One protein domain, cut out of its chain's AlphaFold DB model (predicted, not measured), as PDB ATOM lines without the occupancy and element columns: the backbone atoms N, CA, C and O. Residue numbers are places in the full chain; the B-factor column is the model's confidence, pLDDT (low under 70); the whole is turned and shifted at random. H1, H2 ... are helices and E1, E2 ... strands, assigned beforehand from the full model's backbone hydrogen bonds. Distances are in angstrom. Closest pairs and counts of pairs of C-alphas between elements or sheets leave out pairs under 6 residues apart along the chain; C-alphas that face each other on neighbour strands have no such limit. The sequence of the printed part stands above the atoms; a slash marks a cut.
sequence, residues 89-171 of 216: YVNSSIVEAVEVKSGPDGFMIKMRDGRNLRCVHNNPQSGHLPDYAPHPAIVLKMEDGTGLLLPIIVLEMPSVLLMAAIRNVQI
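AT A GLANCE: This is residues 89 to 171 of the 216 residues of the protein "BFN domain-containing protein" of Camellia sinensis var. sinensis (UniProt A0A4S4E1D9). A small, strongly twisted sheet opens into two wings set as a V, E2 E3 E4 in one and E1 E5 E6 in the other; E1 runs on into E2 at 91 degrees, and the start of E5 pairs with E2. H1 packs on the sheet over E5, while the loop of residues 120 to 134 lies at the opposite end of the longest axis from the last printed residues. The printed part has 83 residues, in the order E1 E2 E3 E4 E5 E6 H1, its class mixed. The sheet is branched, with antiparallel neighbours. The whole is compact, with a radius of gyration of the C-alphas of 13.5 A, yet only just elongated, spanning 45 by 30 by 21 A.

HOW THE PARTS SIT: E5, residues 135 to 142, has three neighbours in staggered pairing. On one side of it are E1, residues 92 to 95, at 140 degrees, with N 93 and O 141 at 2.9 A, and E2, residues 97 to 103, with N 100 and O 135 at 2.9 A. On the other side is E6, residues 149 to 153, at 151 degrees, with N 138 and O 152 at 2.9 A; E5 and E6 form a hairpin. E3, residues 106 to 111, forms a hairpin with E2 at 158 degrees, with N 101 and O 108 at 2.9 A. E4, residues 116 to 119, forms a hairpin with E3 at 150 degrees, with N 109 and O 117 at 2.8 A. E2 E3 E4 is a meander, each strand the antiparallel neighbour of the one before; with E5, antiparallel neighbour of E2, it makes a Greek key. E4 and E6 are apart, but only just, at 8.2 A. H1, residues 156 to 166, is on the sheet at a height of 9.8 A, over E5 and only just over E2, where 3 of its C-alphas fall. It runs along the strands, only just, at 28 degrees to E5 on the local plane; their closest C-alphas, of Pro 136 and Glu 156, are 5.8 A apart. In H1 every O i to N i+4 pair is within hydrogen-bond range.

IN THESE COORDINATES: E1 begins at C-alpha 92 (33.825, -16.379, -15.073). E5 is the longest strand, 20.9 A; E2 measures 16.9 A, E3 16.1 A, E6 12.6 A, E4 9.7 A and E1 9.5 A. H1 measures 15.6 A and ends at C-alpha 166 (22.848, -20.860, -7.033).

THE WHOLE: The C-alphas farthest apart, of Gln 125 and Gln 170, are 45.5 A apart. The printed part has no cut. The link E4 to E5, 15 residues, is long. Mean pLDDT of the printed part is 89.3; residues 124 to 130 are under 70.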
ATOM      1  N   TYR A  89      37.246  -8.762 -21.905       91.38
ATOM      2  CA  TYR A  89      36.748  -9.441 -20.711       91.38
ATOM      3  C   TYR A  89      36.808 -10.957 -20.830       91.38
ATOM      4  O   TYR A  89      36.577 -11.555 -21.879       91.38
ATOM      5  N   VAL A  90      37.022 -11.595 -19.683       94.31
ATOM      6  CA  VAL A  90      36.944 -13.045 -19.535       94.31
ATOM      7  C   VAL A  90      35.646 -13.434 -18.835       94.31
ATOM      8  O   VAL A  90      35.252 -12.839 -17.829       94.31
ATOM      9  N   ASN A  91      34.975 -14.462 -19.355       95.75
ATOM     10  CA  ASN A  91      33.847 -15.069 -18.658       95.75
ATOM     11  C   ASN A  91      34.329 -15.764 -17.383       95.75
ATOM     12  O   ASN A  91      35.394 -16.381 -17.356       95.75
ATOM     13  N   SER A  92      33.510 -15.716 -16.335       96.81
ATOM     14  CA  SER A  92      33.825 -16.379 -15.073       96.81
ATOM     15  C   SER A  92      32.655 -17.192 -14.546       96.81
ATOM     16  O   SER A  92      31.506 -16.759 -14.647       96.81
ATOM     17  N   SER A  93      32.951 -18.327 -13.921       95.94
ATOM     18  CA  SER A  93      31.983 -19.121 -13.164       95.94
ATOM     19  C   SER A  93      32.215 -18.989 -11.658       95.94
ATOM     20  O   SER A  93      33.298 -18.618 -11.204       95.94
ATOM     21  N   ILE A  94      31.186 -19.275 -10.861       95.31
ATOM     22  CA  ILE A  94      31.293 -19.245  -9.400       95.31
ATOM     23  C   ILE A  94      31.738 -20.614  -8.899       95.31
ATOM     24  O   ILE A  94      31.119 -21.638  -9.196       95.31
ATOM     25  N   VAL A  95      32.786 -20.616  -8.083       94.62
ATOM     26  CA  VAL A  95      33.242 -21.788  -7.344       94.62
ATOM     27  C   VAL A  95      32.496 -21.862  -6.014       94.62
ATOM     28  O   VAL A  95      32.348 -20.855  -5.323       94.62
ATOM     29  N   GLU A  96      32.059 -23.059  -5.613       93.12
ATOM     30  CA  GLU A  96      31.404 -23.288  -4.317       93.12
ATOM     31  C   GLU A  96      32.403 -23.260  -3.145       93.12
ATOM     32  O   GLU A  96      32.636 -24.262  -2.463       93.12
ATOM     33  N   ALA A  97      33.022 -22.103  -2.937       93.31
ATOM     34  CA  ALA A  97      33.918 -21.820  -1.828       93.31
ATOM     35  C   ALA A  97      33.137 -21.372  -0.581       93.31
ATOM     36  O   ALA A  97      32.030 -20.844  -0.666       93.31
ATOM     37  N   VAL A  98      33.731 -21.609   0.586       92.94
ATOM     38  CA  VAL A  98      33.227 -21.183   1.897       92.94
ATOM     39  C   VAL A  98      34.053 -20.016   2.411       92.94
ATOM     40  O   VAL A  98      33.507 -18.982   2.776       92.94
ATOM     41  N   GLU A  99      35.372 -20.187   2.443       94.25
ATOM     42  CA  GLU A  99      36.299 -19.209   2.997       94.25
ATOM     43  C   GLU A  99      37.651 -19.278   2.292       94.25
ATOM     44  O   GLU A  99      38.034 -20.307   1.722       94.25
ATOM     45  N   VAL A 100      38.375 -18.168   2.350       93.88
ATOM     46  CA  VAL A 100      39.737 -18.026   1.844       93.88
ATOM     47  C   VAL A 100      40.636 -17.631   3.003       93.88
ATOM     48  O   VAL A 100      40.309 -16.738   3.785       93.88
ATOM     49  N   LYS A 101      41.785 -18.293   3.098       92.69
ATOM     50  CA  LYS A 101      42.848 -17.968   4.043       92.69
ATOM     51  C   LYS A 101      44.138 -17.684   3.279       92.69
ATOM     52  O   LYS A 101      44.511 -18.451   2.393       92.69
ATOM     53  N   SER A 102      44.814 -16.601   3.637       87.75
ATOM     54  CA  SER A 102      46.184 -16.321   3.204       87.75
ATOM     55  C   SER A 102      47.182 -17.164   4.009       87.75
ATOM     56  O   SER A 102      46.907 -17.541   5.148       87.75
ATOM     57  N   GLY A 103      48.326 -17.495   3.426       82.50
ATOM     58  CA  GLY A 103      49.378 -18.271   4.066       82.50
ATOM     59  C   GLY A 103      50.718 -18.145   3.338       82.50
ATOM     60  O   GLY A 103      50.800 -17.493   2.295       82.50
ATOM     61  N   PRO A 104      51.776 -18.782   3.868       78.94
ATOM     62  CA  PRO A 104      53.132 -18.663   3.324       78.94
ATOM     63  C   PRO A 104      53.254 -19.208   1.893       78.94
ATOM     64  O   PRO A 104      54.011 -18.667   1.095       78.94
ATOM     65  N   ASP A 105      52.462 -20.226   1.547       78.75
ATOM     66  CA  ASP A 105      52.472 -20.870   0.225       78.75
ATOM     67  C   ASP A 105      51.435 -20.270  -0.751       78.75
ATOM     68  O   ASP A 105      51.162 -20.841  -1.810       78.75
ATOM     69  N   GLY A 106      50.814 -19.140  -0.391       86.31
ATOM     70  CA  GLY A 106      49.743 -18.494  -1.152       86.31
ATOM     71  C   GLY A 106      48.386 -18.572  -0.449       86.31
ATOM     72  O   GLY A 106      48.280 -18.362   0.755       86.31
ATOM     73  N   PHE A 107      47.325 -18.850  -1.201       89.06
ATOM     74  CA  PHE A 107      45.957 -18.903  -0.689       89.06
ATOM     75  C   PHE A 107      45.467 -20.339  -0.523       89.06
ATOM     76  O   PHE A 107      45.643 -21.195  -1.392       89.06
ATOM     77  N   MET A 108      44.771 -20.589   0.579       93.44
ATOM     78  CA  MET A 108      43.993 -21.798   0.794       93.44
ATOM     79  C   MET A 108      42.509 -21.454   0.712       93.44
ATOM     80  O   MET A 108      42.009 -20.636   1.483       93.44
ATOM     81  N   ILE A 109      41.806 -22.093  -0.215       95.31
ATOM     82  CA  ILE A 109      40.365 -21.938  -0.404       95.31
ATOM     83  C   ILE A 109      39.689 -23.186   0.142       95.31
ATOM     84  O   ILE A 109      39.937 -24.291  -0.344       95.31
ATOM     85  N   LYS A 110      38.827 -23.024   1.142       95.50
ATOM     86  CA  LYS A 110      38.005 -24.120   1.645       95.50
ATOM     87  C   LYS A 110      36.731 -24.199   0.827       95.50
ATOM     88  O   LYS A 110      35.948 -23.253   0.775       95.50
ATOM     89  N   MET A 111      36.530 -25.340   0.198       95.19
ATOM     90  CA  MET A 111      35.367 -25.653  -0.615       95.19
ATOM     91  C   MET A 111      34.204 -26.100   0.274       95.19
ATOM     92  O   MET A 111      34.396 -26.586   1.392       95.19
ATOM     93  N   ARG A 112      32.976 -25.986  -0.232       91.56
ATOM     94  CA  ARG A 112      31.764 -26.407   0.490       91.56
ATOM     95  C   ARG A 112      31.732 -27.900   0.805       91.56
ATOM     96  O   ARG A 112      31.170 -28.297   1.821       91.56
ATOM     97  N   ASP A 113      32.339 -28.719  -0.045       92.31
ATOM     98  CA  ASP A 113      32.471 -30.166   0.158       92.31
ATOM     99  C   ASP A 113      33.537 -30.550   1.206       92.31
ATOM    100  O   ASP A 113      33.775 -31.732   1.444       92.31
ATOM    101  N   GLY A 114      34.172 -29.561   1.843       92.81
ATOM    102  CA  GLY A 114      35.199 -29.750   2.862       92.81
ATOM    103  C   GLY A 114      36.608 -29.946   2.304       92.81
ATOM    104  O   GLY A 114      37.554 -30.021   3.089       92.81
ATOM    105  N   ARG A 115      36.784 -30.004   0.977       95.19
ATOM    106  CA  ARG A 115      38.114 -30.030   0.359       95.19
ATOM    107  C   ARG A 115      38.771 -28.657   0.459       95.19
ATOM    108  O   ARG A 115      38.100 -27.632   0.456       95.19
ATOM    109  N   ASN A 116      40.099 -28.643   0.487       93.94
ATOM    110  CA  ASN A 116      40.884 -27.415   0.418       93.94
ATOM    111  C   ASN A 116      41.626 -27.361  -0.915       93.94
ATOM    112  O   ASN A 116      42.307 -28.319  -1.285       93.94
ATOM    113  N   LEU A 117      41.521 -26.234  -1.608       93.50
ATOM    114  CA  LEU A 117      42.283 -25.932  -2.809       93.50
ATOM    115  C   LEU A 117      43.436 -24.995  -2.443       93.50
ATOM    116  O   LEU A 117      43.217 -23.921  -1.882       93.50
ATOM    117  N   ARG A 118      44.667 -25.404  -2.756       92.62
ATOM    118  CA  ARG A 118      45.858 -24.559  -2.611       92.62
ATOM    119  C   ARG A 118      46.111 -23.811  -3.912       92.62
ATOM    120  O   ARG A 118      46.185 -24.438  -4.962       92.62
ATOM    121  N   CYS A 119      46.249 -22.495  -3.816       90.19
ATOM    122  CA  CYS A 119      46.477 -21.597  -4.940       90.19
ATOM    123  C   CYS A 119      47.737 -20.775  -4.677       90.19
ATOM    124  O   CYS A 119      47.848 -20.130  -3.636       90.19
ATOM    125  N   VAL A 120      48.664 -20.770  -5.627       87.31
ATOM    126  CA  VAL A 120      49.842 -19.898  -5.578       87.31
ATOM    127  C   VAL A 120      49.453 -18.517  -6.107       87.31
ATOM    128  O   VAL A 120      48.528 -18.395  -6.911       87.31
ATOM    129  N   HIS A 121      50.120 -17.463  -5.640       82.00
ATOM    130  CA  HIS A 121      49.863 -16.127  -6.161       82.00
ATOM    131  C   HIS A 121      50.380 -15.978  -7.598       82.00
ATOM    132  O   HIS A 121      51.451 -16.476  -7.939       82.00
ATOM    133  N   ASN A 122      49.642 -15.231  -8.421       83.88
ATOM    134  CA  ASN A 122      50.022 -14.992  -9.817       83.88
ATOM    135  C   ASN A 122      51.330 -14.201  -9.940       83.88
ATOM    136  O   ASN A 122      52.016 -14.309 -10.952       83.88
ATOM    137  N   ASN A 123      51.672 -13.402  -8.925       77.00
ATOM    138  CA  ASN A 123      52.911 -12.637  -8.887       77.00
ATOM    139  C   ASN A 123      53.841 -13.126  -7.758       77.00
ATOM    140  O   ASN A 123      53.732 -12.653  -6.629       77.00
ATOM    141  N   PRO A 124      54.811 -14.012  -8.027       63.47
ATOM    142  CA  PRO A 124      55.711 -14.522  -6.990       63.47
ATOM    143  C   PRO A 124      56.576 -13.433  -6.328       63.47
ATOM    144  O   PRO A 124      57.168 -13.679  -5.283       63.47
ATOM    145  N   GLN A 125      56.654 -12.228  -6.909       62.59
ATOM    146  CA  GLN A 125      57.387 -11.091  -6.346       62.59
ATOM    147  C   GLN A 125      56.542 -10.217  -5.405       62.59
ATOM    148  O   GLN A 125      57.071  -9.262  -4.838       62.59
ATOM    149  N   SER A 126      55.248 -10.506  -5.211       61.97
ATOM    150  CA  SER A 126      54.347  -9.695  -4.379       61.97
ATOM    151  C   SER A 126      54.568  -9.877  -2.864       61.97
ATOM    152  O   SER A 126      53.605  -9.961  -2.112       61.97
ATOM    153  N   GLY A 127      55.815  -9.960  -2.394       63.56
ATOM    154  CA  GLY A 127      56.149 -10.049  -0.970       63.56
ATOM    155  C   GLY A 127      55.454 -11.180  -0.190       63.56
ATOM    156  O   GLY A 127      54.814 -12.072  -0.742       63.56
ATOM    157  N   HIS A 128      55.605 -11.143   1.136       62.25
ATOM    158  CA  HIS A 128      54.883 -12.037   2.040       62.25
ATOM    159  C   HIS A 128      53.453 -11.516   2.204       62.25
ATOM    160  O   HIS A 128      53.253 -10.384   2.650       62.25
ATOM    161  N   LEU A 129      52.454 -12.333   1.861       64.06
ATOM    162  CA  LEU A 129      51.063 -11.981   2.124       64.06
ATOM    163  C   LEU A 129      50.860 -11.852   3.637       64.06
ATOM    164  O   LEU A 129      51.395 -12.663   4.394       64.06
ATOM    165  N   PRO A 130      50.082 -10.882   4.123       68.69
ATOM    166  CA  PRO A 130      49.749 -10.881   5.533       68.69
ATOM    167  C   PRO A 130      48.958 -12.161   5.855       68.69
ATOM    168  O   PRO A 130      48.045 -12.548   5.114       68.69
ATOM    169  N   ASP A 131      49.338 -12.848   6.933       76.94
ATOM    170  CA  ASP A 131      48.596 -14.004   7.443       76.94
ATOM    171  C   ASP A 131      47.362 -13.482   8.179       76.94
ATOM    172  O   ASP A 131      47.413 -13.108   9.352       76.94
ATOM    173  N   TYR A 132      46.261 -13.366   7.444       78.25
ATOM    174  CA  TYR A 132      44.970 -13.001   8.002       78.25
ATOM    175  C   TYR A 132      44.132 -14.247   8.297       78.25
ATOM    176  O   TYR A 132      44.283 -15.302   7.670       78.25
ATOM    177  N   ALA A 133      43.203 -14.103   9.246       87.81
ATOM    178  CA  ALA A 133      42.223 -15.133   9.563       87.81
ATOM    179  C   ALA A 133      41.420 -15.555   8.310       87.81
ATOM    180  O   ALA A 133      41.358 -14.805   7.334       87.81
ATOM    181  N   PRO A 134      40.804 -16.747   8.299       92.81
ATOM    182  CA  PRO A 134      39.888 -17.128   7.230       92.81
ATOM    183  C   PRO A 134      38.738 -16.122   7.097       92.81
ATOM    184  O   PRO A 134      38.145 -15.731   8.100       92.81
ATOM    185  N   HIS A 135      38.425 -15.720   5.865       93.06
ATOM    186  CA  HIS A 135      37.301 -14.832   5.568       93.06
ATOM    187  C   HIS A 135      36.331 -15.489   4.581       93.06
ATOM    188  O   HIS A 135      36.793 -16.149   3.641       93.06
ATOM    189  N   PRO A 136      35.009 -15.273   4.719       94.75
ATOM    190  CA  PRO A 136      34.050 -15.631   3.683       94.75
ATOM    191  C   PRO A 136      34.402 -14.948   2.358       94.75
ATOM    192  O   PRO A 136      34.796 -13.779   2.320       94.75
ATOM    193  N   ALA A 137      34.280 -15.681   1.256       94.50
ATOM    194  CA  ALA A 137      34.640 -15.154  -0.051       94.50
ATOM    195  C   ALA A 137      33.789 -15.750  -1.168       94.50
ATOM    196  O   ALA A 137      33.471 -16.939  -1.171       94.50
ATOM    197  N   ILE A 138      33.503 -14.917  -2.164       95.56
ATOM    198  CA  ILE A 138      32.998 -15.353  -3.464       95.56
ATOM    199  C   ILE A 138      34.217 -15.585  -4.346       95.56
ATOM    200  O   ILE A 138      35.017 -14.672  -4.548       95.56
ATOM    201  N   VAL A 139      34.375 -16.800  -4.860       95.94
ATOM    202  CA  VAL A 139      35.520 -17.156  -5.701       95.94
ATOM    203  C   VAL A 139      35.049 -17.307  -7.137       95.94
ATOM    204  O   VAL A 139      34.235 -18.181  -7.442       95.94
ATOM    205  N   LEU A 140      35.565 -16.447  -8.012       96.88
ATOM    206  CA  LEU A 140      35.319 -16.501  -9.448       96.88
ATOM    207  C   LEU A 140      36.435 -17.298 -10.123       96.88
ATOM    208  O   LEU A 140      37.612 -17.018  -9.904       96.88
ATOM    209  N   LYS A 141      36.072 -18.284 -10.940       96.94
ATOM    210  CA  LYS A 141      36.990 -19.041 -11.792       96.94
ATOM    211  C   LYS A 141      36.949 -18.483 -13.203       96.94
ATOM    212  O   LYS A 141      35.868 -18.382 -13.777       96.94
ATOM    213  N   MET A 142      38.117 -18.175 -13.756       96.31
ATOM    214  CA  MET A 142      38.230 -17.728 -15.141       96.31
ATOM    215  C   MET A 142      37.975 -18.898 -16.098       96.31
ATOM    216  O   MET A 142      38.497 -20.000 -15.903       96.31
ATOM    217  N   GLU A 143      37.155 -18.666 -17.122       96.56
ATOM    218  CA  GLU A 143      36.817 -19.648 -18.163       96.56
ATOM    219  C   GLU A 143      37.656 -19.452 -19.441       96.56
ATOM    220  O   GLU A 143      37.177 -19.639 -20.554       96.56
ATOM    221  N   ASP A 144      38.926 -19.081 -19.276       94.38
ATOM    222  CA  ASP A 144      39.943 -18.948 -20.335       94.38
ATOM    223  C   ASP A 144      40.924 -20.138 -20.385       94.38
ATOM    224  O   ASP A 144      41.870 -20.153 -21.170       94.38
ATOM    225  N   GLY A 145      40.724 -21.144 -19.528       94.75
ATOM    226  CA  GLY A 145      41.592 -22.320 -19.427       94.75
ATOM    227  C   GLY A 145      42.865 -22.117 -18.597       94.75
ATOM    228  O   GLY A 145      43.599 -23.081 -18.389       94.75
ATOM    229  N   THR A 146      43.111 -20.918 -18.058       93.81
ATOM    230  CA  THR A 146      44.296 -20.636 -17.224       93.81
ATOM    231  C   THR A 146      44.219 -21.279 -15.839       93.81
ATOM    232  O   THR A 146      45.239 -21.484 -15.182       93.81
ATOM    233  N   GLY A 147      43.004 -21.585 -15.371       92.50
ATOM    234  CA  GLY A 147      42.759 -22.054 -14.007       92.50
ATOM    235  C   GLY A 147      42.879 -20.954 -12.947       92.50
ATOM    236  O   GLY A 147      42.886 -21.267 -11.757       92.50
ATOM    237  N   LEU A 148      42.958 -19.682 -13.357       94.44
ATOM    238  CA  LEU A 148      43.024 -18.549 -12.442       94.44
ATOM    239  C   LEU A 148      41.736 -18.392 -11.632       94.44
ATOM    240  O   LEU A 148      40.622 -18.551 -12.140       94.44
ATOM    241  N   LEU A 149      41.913 -18.029 -10.361       95.19
ATOM    242  CA  LEU A 149      40.833 -17.772  -9.418       95.19
ATOM    243  C   LEU A 149      40.941 -16.356  -8.861       95.19
ATOM    244  O   LEU A 149      42.019 -15.914  -8.461       95.19
ATOM    245  N   LEU A 150      39.804 -15.672  -8.777       94.25
ATOM    246  CA  LEU A 150      39.678 -14.356  -8.171       94.25
ATOM    247  C   LEU A 150      38.817 -14.448  -6.905       94.25
ATOM    248  O   LEU A 150      37.593 -14.569  -7.004       94.25
ATOM    249  N   PRO A 151      39.428 -14.393  -5.709       93.56
ATOM    250  CA  PRO A 151      38.686 -14.294  -4.464       93.56
ATOM    251  C   PRO A 151      38.221 -12.849  -4.216       93.56
ATOM    252  O   PRO A 151      39.022 -11.910  -4.191       93.56
ATOM    253  N   ILE A 152      36.921 -12.683  -3.976       94.69
ATOM    254  CA  ILE A 152      36.286 -11.445  -3.516       94.69
ATOM    255  C   ILE A 152      35.859 -11.666  -2.067       94.69
ATOM    256  O   ILE A 152      34.907 -12.400  -1.798       94.69
ATOM    257  N   ILE A 153      36.585 -11.047  -1.135       92.06
ATOM    258  CA  ILE A 153      36.284 -11.125   0.297       92.06
ATOM    259  C   ILE A 153      34.983 -10.371   0.566       92.06
ATOM    260  O   ILE A 153      34.820  -9.221   0.159       92.06
ATOM    261  N   VAL A 154      34.057 -11.035   1.247       92.94
ATOM    262  CA  VAL A 154      32.735 -10.505   1.582       92.94
ATOM    263  C   VAL A 154      32.365 -10.898   3.008       92.94
ATOM    264  O   VAL A 154      33.017 -11.727   3.636       92.94
ATOM    265  N   LEU A 155      31.283 -10.322   3.524       92.94
ATOM    266  CA  LEU A 155      30.678 -10.797   4.766       92.94
ATOM    267  C   LEU A 155      29.962 -12.145   4.555       92.94
ATOM    268  O   LEU A 155      29.730 -12.606   3.431       92.94
ATOM    269  N   GLU A 156      29.548 -12.762   5.656       91.25
ATOM    270  CA  GLU A 156      28.887 -14.067   5.677       91.25
ATOM    271  C   GLU A 156      27.558 -14.032   4.914       91.25
ATOM    272  O   GLU A 156      27.269 -14.917   4.108       91.25
ATOM    273  N   MET A 157      26.747 -12.990   5.131       92.06
ATOM    274  CA  MET A 157      25.388 -12.931   4.587       92.06
ATOM    275  C   MET A 157      25.344 -12.885   3.044       92.06
ATOM    276  O   MET A 157      24.586 -13.670   2.469       92.06
ATOM    277  N   PRO A 158      26.151 -12.059   2.340       92.00
ATOM    278  CA  PRO A 158      26.263 -12.128   0.879       92.00
ATOM    279  C   PRO A 158      26.642 -13.519   0.355       92.00
ATOM    280  O   PRO A 158      26.030 -13.993  -0.601       92.00
ATOM    281  N   SER A 159      27.589 -14.199   1.009       91.12
ATOM    282  CA  SER A 159      28.015 -15.552   0.623       91.12
ATOM    283  C   SER A 159      26.867 -16.555   0.750       91.12
ATOM    284  O   SER A 159      26.593 -17.326  -0.170       91.12
ATOM    285  N   VAL A 160      26.140 -16.514   1.870       90.69
ATOM    286  CA  VAL A 160      24.994 -17.401   2.124       90.69
ATOM    287  C   VAL A 160      23.873 -17.167   1.112       90.69
ATOM    288  O   VAL A 160      23.339 -18.132   0.562       90.69
ATOM    289  N   LEU A 161      23.525 -15.905   0.839       93.06
ATOM    290  CA  LEU A 161      22.473 -15.564  -0.121       93.06
ATOM    291  C   LEU A 161      22.833 -15.998  -1.542       93.06
ATOM    292  O   LEU A 161      21.982 -16.561  -2.234       93.06
ATOM    293  N   LEU A 162      24.079 -15.784  -1.968       92.94
ATOM    294  CA  LEU A 162      24.547 -16.226  -3.279       92.94
ATOM    295  C   LEU A 162      24.455 -17.748  -3.415       92.94
ATOM    296  O   LEU A 162      23.905 -18.254  -4.391       92.94
ATOM    297  N   MET A 163      24.929 -18.488  -2.412       91.62
ATOM    298  CA  MET A 163      24.878 -19.950  -2.431       91.62
ATOM    299  C   MET A 163      23.445 -20.491  -2.398       91.62
ATOM    300  O   MET A 163      23.164 -21.511  -3.032       91.62
ATOM    301  N   ALA A 164      22.533 -19.823  -1.688       92.44
ATOM    302  CA  ALA A 164      21.112 -20.154  -1.716       92.44
ATOM    303  C   ALA A 164      20.512 -19.933  -3.114       92.44
ATOM    304  O   ALA A 164      19.788 -20.801  -3.599       92.44
ATOM    305  N   ALA A 165      20.862 -18.825  -3.778       92.12
ATOM    306  CA  ALA A 165      20.409 -18.519  -5.132       92.12
ATOM    307  C   ALA A 165      20.934 -19.536  -6.161       92.12
ATOM    308  O   ALA A 165      20.144 -20.096  -6.912       92.12
ATOM    309  N   ILE A 166      22.233 -19.859  -6.137       91.00
ATOM    310  CA  ILE A 166      22.848 -20.860  -7.033       91.00
ATOM    311  C   ILE A 166      22.187 -22.235  -6.873       91.00
ATOM    312  O   ILE A 166      21.963 -22.951  -7.847       91.00
ATOM    313  N   ARG A 167      21.853 -22.616  -5.636       91.25
ATOM    314  CA  ARG A 167      21.201 -23.897  -5.330       91.25
ATOM    315  C   ARG A 167      19.677 -23.861  -5.462       91.25
ATOM    316  O   ARG A 167      19.045 -24.869  -5.159       91.25
ATOM    317  N   ASN A 168      19.092 -22.747  -5.905       91.31
ATOM    318  CA  ASN A 168      17.644 -22.552  -6.022       91.31
ATOM    319  C   ASN A 168      16.879 -22.889  -4.726       91.31
ATOM    320  O   ASN A 168      15.809 -23.499  -4.748       91.31
ATOM    321  N   VAL A 169      17.441 -22.512  -3.576       93.25
ATOM    322  CA  VAL A 169      16.810 -22.727  -2.270       93.25
ATOM    323  C   VAL A 169      15.659 -21.741  -2.100       93.25
ATOM    324  O   VAL A 169      15.848 -20.528  -2.189       93.25
ATOM    325  N   GLN A 170      14.468 -22.257  -1.805       88.56
ATOM    326  CA  GLN A 170      13.300 -21.424  -1.534       88.56
ATOM    327  C   GLN A 170      13.419 -20.774  -0.154       88.56
ATOM    328  O   GLN A 170      13.489 -21.458   0.867       88.56
ATOM    329  N   ILE A 171      13.424 -19.442  -0.122       89.56
ATOM    330  CA  ILE A 171      13.437 -18.651   1.109       89.56
ATOM    331  C   ILE A 171      12.045 -18.049   1.284       89.56
ATOM    332  O   ILE A 171      11.523 -17.398   0.385       89.56
TER     333      ILE A 171